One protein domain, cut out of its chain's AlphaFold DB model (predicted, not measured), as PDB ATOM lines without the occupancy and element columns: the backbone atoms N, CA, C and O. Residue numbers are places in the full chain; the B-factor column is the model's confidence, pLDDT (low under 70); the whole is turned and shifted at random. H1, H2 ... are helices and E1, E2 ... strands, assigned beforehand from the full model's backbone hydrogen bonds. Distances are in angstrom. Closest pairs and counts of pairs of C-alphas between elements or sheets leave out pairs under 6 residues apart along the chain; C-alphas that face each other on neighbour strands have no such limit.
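AT A GLANCE: This is residues 19 to 65 of the 111 residues of the protein "Aminoacyl-tRNA hydrolase" of Cryptosporidium muris (strain RN66) (UniProt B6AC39). A long helix, H1, and a long strand, E1, form the two sides of an open, elongated loop, with the short helix H2 at the turn between them; E1 folds back toward the end where H1 begins. Residues 19 to 28 stick out. The printed part has 47 residues, with two named helices and one named strand in the order H1, H2, E1; the class is mixed, helices and strands. It is loose, with a radius of gyration of the C-alphas of 12.9 A, and spans 38 by 21 by 17 A.

HOW THE PARTS SIT: H1, residues 22 to 38, and H2, residues 44 to 51, are close but not clearly touching; their closest C-alphas, of Ile 37 and Val 46, are 6.5 A apart. They run opposite ways at a steep tilt of 56 degrees. E1, residues 57 to 63, pairs with no named strand. H1 and E1 are only just apart, their closest C-alphas 8.3 A from each other; H2 and E1 are apart. In H1 and H2 every O i to N i+4 pair is within hydrogen-bond range.

IN THESE COORDINATES: H1 begins at C-alpha 22 (159.784, 175.032, 161.097) and is 24.2 A long. H2 measures 10.6 A. E1, 20.1 A, ends at C-alpha 63 (167.365, 187.119, 160.070).

THE WHOLE: The C-alphas of Asn 19 and Pro 44, the two farthest apart, are 38.3 A from each other. Both links are tight. The printed part has no cut, and no printed residue is under 70 in pLDDT.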
ATOM      1  N   ASN A  19     155.613 183.776 158.071       95.62
ATOM      2  CA  ASN A  19     154.646 182.951 158.809       95.62
ATOM      3  C   ASN A  19     154.672 181.483 158.334       95.62
ATOM      4  O   ASN A  19     153.674 180.934 157.864       95.62
ATOM      5  N   TRP A  20     155.852 180.874 158.366       96.19
ATOM      6  CA  TRP A  20     156.131 179.533 157.882       96.19
ATOM      7  C   TRP A  20     156.420 178.606 159.054       96.19
ATOM      8  O   TRP A  20     157.001 178.991 160.067       96.19
ATOM      9  N   ASN A  21     156.022 177.342 158.914       97.25
ATOM     10  CA  ASN A  21     156.355 176.349 159.923       97.25
ATOM     11  C   ASN A  21     157.864 176.023 159.890       97.25
ATOM     12  O   ASN A  21     158.568 176.273 158.908       97.25
ATOM     13  N   ARG A  22     158.363 175.406 160.968       96.56
ATOM     14  CA  ARG A  22     159.784 175.032 161.097       96.56
ATOM     15  C   ARG A  22     160.267 174.118 159.969       96.56
ATOM     16  O   ARG A  22     161.428 174.211 159.586       96.56
ATOM     17  N   GLY A  23     159.401 173.247 159.451       98.00
ATOM     18  CA  GLY A  23     159.723 172.349 158.343       98.00
ATOM     19  C   GLY A  23     160.009 173.117 157.056       98.00
ATOM     20  O   GLY A  23     161.048 172.896 156.444       98.00
ATOM     21  N   SER A  24     159.154 174.078 156.706       96.94
ATOM     22  CA  SER A  24     159.344 174.962 155.553       96.94
ATOM     23  C   SER A  24     160.634 175.773 155.676       96.94
ATOM     24  O   SER A  24     161.445 175.762 154.762       96.94
ATOM     25  N   ILE A  25     160.893 176.389 156.834       96.94
ATOM     26  CA  ILE A  25     162.147 177.130 157.086       96.94
ATOM     27  C   ILE A  25     163.373 176.212 156.926       96.94
ATOM     28  O   ILE A  25     164.370 176.587 156.308       96.94
ATOM     29  N   THR A  26     163.288 174.983 157.445       98.19
ATOM     30  CA  THR A  26     164.356 173.978 157.322       98.19
ATOM     31  C   THR A  26     164.591 173.587 155.863       98.19
ATOM     32  O   THR A  26     165.742 173.470 155.448       98.19
ATOM     33  N   ALA A  27     163.530 173.430 155.066       98.19
ATOM     34  CA  ALA A  27     163.644 173.112 153.645       98.19
ATOM     35  C   ALA A  27     164.440 174.187 152.890       98.19
ATOM     36  O   ALA A  27     165.352 173.842 152.140       98.19
ATOM     37  N   GLN A  28     164.201 175.472 153.170       98.06
ATOM     38  CA  GLN A  28     164.951 176.567 152.539       98.06
ATOM     39  C   GLN A  28     166.447 176.508 152.845       98.06
ATOM     40  O   GLN A  28     167.275 176.688 151.950       98.06
ATOM     41  N   ALA A  29     166.800 176.216 154.100       98.44
ATOM     42  CA  ALA A  29     168.188 176.035 154.508       98.44
ATOM     43  C   ALA A  29     168.843 174.861 153.763       98.44
ATOM     44  O   ALA A  29     169.965 174.989 153.268       98.44
ATOM     45  N   CYS A  30     168.129 173.738 153.634       98.50
ATOM     46  CA  CYS A  30     168.584 172.575 152.873       98.50
ATOM     47  C   CYS A  30     168.777 172.905 151.388       98.50
ATOM     48  O   CYS A  30     169.823 172.574 150.827       98.50
ATOM     49  N   HIS A  31     167.815 173.585 150.762       98.50
ATOM     50  CA  HIS A  31     167.899 173.979 149.358       98.50
ATOM     51  C   HIS A  31     169.102 174.886 149.091       98.50
ATOM     52  O   HIS A  31     169.917 174.578 148.219       98.50
ATOM     53  N   ALA A  32     169.263 175.955 149.878       98.62
ATOM     54  CA  ALA A  32     170.398 176.864 149.751       98.62
ATOM     55  C   ALA A  32     171.738 176.145 149.978       98.62
ATOM     56  O   ALA A  32     172.671 176.316 149.192       98.62
ATOM     57  N   SER A  33     171.822 175.310 151.022       98.62
ATOM     58  CA  SER A  33     173.029 174.554 151.372       98.62
ATOM     59  C   SER A  33     173.471 173.619 150.248       98.62
ATOM     60  O   SER A  33     174.633 173.666 149.835       98.62
ATOM     61  N   VAL A  34     172.547 172.802 149.732       98.44
ATOM     62  CA  VAL A  34     172.831 171.841 148.658       98.44
ATOM     63  C   VAL A  34     173.180 172.569 147.367       98.44
ATOM     64  O   VAL A  34     174.161 172.202 146.727       98.44
ATOM     65  N   ALA A  35     172.442 173.620 147.001       98.62
ATOM     66  CA  ALA A  35     172.729 174.394 145.797       98.62
ATOM     67  C   ALA A  35     174.135 175.020 145.842       98.62
ATOM     68  O   ALA A  35     174.901 174.842 144.898       98.62
ATOM     69  N   ALA A  36     174.521 175.650 146.959       98.38
ATOM     70  CA  ALA A  36     175.858 176.228 147.118       98.38
ATOM     71  C   ALA A  36     176.987 175.184 146.998       98.38
ATOM     72  O   ALA A  36     178.066 175.500 146.497       98.38
ATOM     73  N   ILE A  37     176.748 173.947 147.443       97.88
ATOM     74  CA  ILE A  37     177.705 172.836 147.332       97.88
ATOM     75  C   ILE A  37     177.758 172.309 145.895       97.88
ATOM     76  O   ILE A  37     178.837 172.215 145.315       97.88
ATOM     77  N   VAL A  38     176.610 171.967 145.309       98.38
ATOM     78  CA  VAL A  38     176.530 171.292 144.005       98.38
ATOM     79  C   VAL A  38     176.969 172.208 142.864       98.38
ATOM     80  O   VAL A  38     177.701 171.760 141.984       98.38
ATOM     81  N   GLU A  39     176.605 173.492 142.898       98.38
ATOM     82  CA  GLU A  39     177.054 174.473 141.896       98.38
ATOM     83  C   GLU A  39     178.584 174.643 141.888       98.38
ATOM     84  O   GLU A  39     179.153 175.044 140.877       98.38
ATOM     85  N   ASN A  40     179.254 174.277 142.986       98.06
ATOM     86  CA  ASN A  40     180.700 174.393 143.166       98.06
ATOM     87  C   ASN A  40     181.378 173.035 143.395       98.06
ATOM     88  O   ASN A  40     182.476 172.976 143.945       98.06
ATOM     89  N   ILE A  41     180.746 171.930 142.978       97.50
ATOM     90  CA  ILE A  41     181.176 170.569 143.332       97.50
ATOM     91  C   ILE A  41     182.630 170.277 142.946       97.50
ATOM     92  O   ILE A  41     183.297 169.507 143.622       97.50
ATOM     93  N   THR A  42     183.151 170.900 141.889       97.19
ATOM     94  CA  THR A  42     184.524 170.696 141.403       97.19
ATOM     95  C   THR A  42     185.589 171.415 142.235       97.19
ATOM     96  O   THR A  42     186.778 171.176 142.027       97.19
ATOM     97  N   MET A  43     185.201 172.281 143.176       96.50
ATOM     98  CA  MET A  43     186.143 173.007 144.025       96.50
ATOM     99  C   MET A  43     186.843 172.065 145.016       96.50
ATOM    100  O   MET A  43     186.176 171.238 145.644       96.50
ATOM    101  N   PRO A  44     188.167 172.205 145.233       94.44
ATOM    102  CA  PRO A  44     188.908 171.340 146.153       94.44
ATOM    103  C   PRO A  44     188.340 171.320 147.578       94.44
ATOM    104  O   PRO A  44     188.219 170.251 148.169       94.44
ATOM    105  N   THR A  45     187.926 172.474 148.115       93.44
ATOM    106  CA  THR A  45     187.323 172.562 149.459       93.44
ATOM    107  C   THR A  45     186.004 171.804 149.546       93.44
ATOM    108  O   THR A  45     185.743 171.135 150.545       93.44
ATOM    109  N   VAL A  46     185.190 171.864 148.489       95.88
ATOM    110  CA  VAL A  46     183.931 171.122 148.398       95.88
ATOM    111  C   VAL A  46     184.202 169.624 148.340       95.88
ATOM    112  O   VAL A  46     183.594 168.876 149.101       95.88
ATOM    113  N   GLN A  47     185.157 169.191 147.515       95.94
ATOM    114  CA  GLN A  47     185.576 167.789 147.434       95.94
ATOM    115  C   GLN A  47     186.061 167.257 148.789       95.94
ATOM    116  O   GLN A  47     185.615 166.197 149.222       95.94
ATOM    117  N   SER A  48     186.898 168.008 149.509       93.00
ATOM    118  CA  SER A  48     187.328 167.627 150.861       93.00
ATOM    119  C   SER A  48     186.161 167.548 151.850       93.00
ATOM    120  O   SER A  48     186.092 166.609 152.640       93.00
ATOM    121  N   TYR A  49     185.218 168.494 151.786       93.38
ATOM    122  CA  TYR A  49     184.041 168.514 152.660       93.38
ATOM    123  C   TYR A  49     183.121 167.304 152.450       93.38
ATOM    124  O   TYR A  49     182.613 166.744 153.420       93.38
ATOM    125  N   ILE A  50     182.902 166.888 151.197       94.62
ATOM    126  CA  ILE A  50     182.011 165.759 150.872       94.62
ATOM    127  C   ILE A  50     182.694 164.389 150.987       94.62
ATOM    128  O   ILE A  50     181.997 163.380 151.036       94.62
ATOM    129  N   GLN A  51     184.029 164.321 151.027       94.25
ATOM    130  CA  GLN A  51     184.760 163.065 151.243       94.25
ATOM    131  C   GLN A  51     184.680 162.578 152.697       94.25
ATOM    132  O   GLN A  51     184.649 161.371 152.931       94.25
ATOM    133  N   ASP A  52     184.604 163.493 153.669       88.81
ATOM    134  CA  ASP A  52     184.439 163.172 155.094       88.81
ATOM    135  C   ASP A  52     183.083 163.672 155.615       88.81
ATOM    136  O   ASP A  52     182.981 164.585 156.438       88.81
ATOM    137  N   ILE A  53     182.007 163.051 155.118       89.88
ATOM    138  CA  ILE A  53     180.617 163.435 155.420       89.88
ATOM    139  C   ILE A  53     180.285 163.447 156.922       89.88
ATOM    140  O   ILE A  53     179.371 164.152 157.347       89.88
ATOM    141  N   ASN A  54     181.031 162.701 157.740       91.25
ATOM    142  CA  ASN A  54     180.812 162.623 159.185       91.25
ATOM    143  C   ASN A  54     181.437 163.804 159.950       91.25
ATOM    144  O   ASN A  54     181.173 163.957 161.141       91.25
ATOM    145  N   LYS A  55     182.237 164.649 159.284       88.25
ATOM    146  CA  LYS A  55     182.846 165.863 159.857       88.25
ATOM    147  C   LYS A  55     182.292 167.162 159.275       88.25
ATOM    148  O   LYS A  55     182.877 168.227 159.467       88.25
ATOM    149  N   MET A  56     181.158 167.103 158.579       91.75
ATOM    150  CA  MET A  56     180.501 168.293 158.052       91.75
ATOM    151  C   MET A  56     180.143 169.279 159.171       91.75
ATOM    152  O   MET A  56     179.406 168.944 160.097       91.75
ATOM    153  N   HIS A  57     180.590 170.527 159.034       94.00
ATOM    154  CA  HIS A  57     180.208 171.615 159.927       94.00
ATOM    155  C   HIS A  57     179.355 172.655 159.194       94.00
ATOM    156  O   HIS A  57     179.657 173.033 158.057       94.00
ATOM    157  N   LYS A  58     178.266 173.092 159.834       95.25
ATOM    158  CA  LYS A  58     177.359 174.130 159.333       95.25
ATOM    159  C   LYS A  58     177.006 175.073 160.476       95.25
ATOM    160  O   LYS A  58     176.581 174.615 161.534       95.25
ATOM    161  N   VAL A  59     177.150 176.370 160.239       97.06
ATOM    162  CA  VAL A  59     176.713 177.425 161.156       97.06
ATOM    163  C   VAL A  59     175.445 178.033 160.579       97.06
ATOM    164  O   VAL A  59     175.472 178.612 159.494       97.06
ATOM    165  N   VAL A  60     174.332 177.873 161.296       97.69
ATOM    166  CA  VAL A  60     173.022 178.380 160.879       97.69
ATOM    167  C   VAL A  60     172.659 179.593 161.727       97.69
ATOM    168  O   VAL A  60     172.617 179.515 162.954       97.69
ATOM    169  N   LEU A  61     172.405 180.707 161.055       97.81
ATOM    170  CA  LEU A  61     171.996 181.989 161.610       97.81
ATOM    171  C   LEU A  61     170.591 182.332 161.108       97.81
ATOM    172  O   LEU A  61     170.129 181.794 160.098       97.81
ATOM    173  N   CYS A  62     169.934 183.272 161.784       97.06
ATOM    174  CA  CYS A  62     168.602 183.743 161.412       97.06
ATOM    175  C   CYS A  62     168.589 185.258 161.177       97.06
ATOM    176  O   CYS A  62     169.338 185.998 161.812       97.06
ATOM    177  N   THR A  63     167.710 185.708 160.285       97.56
ATOM    178  CA  THR A  63     167.365 187.119 160.070       97.56
ATOM    179  C   THR A  63     165.850 187.261 159.974       97.56
ATOM    180  O   THR A  63     165.164 186.361 159.491       97.56
ATOM    181  N   ASP A  64     165.324 188.397 160.401       96.25
ATOM    182  CA  ASP A  64     163.908 188.765 160.337       96.25
ATOM    183  C   ASP A  64     163.583 189.688 159.148       96.25
ATOM    184  O   ASP A  64     162.519 190.300 159.092       96.25
ATOM    185  N   SER A  65     164.504 189.815 158.189       95.94
ATOM    186  CA  SER A  65     164.348 190.712 157.043       95.94
ATOM    187  C   SER A  65     164.970 190.156 155.763       95.94
ATOM    188  O   SER A  65     166.099 189.648 155.765       95.94
TER     189      SER A  65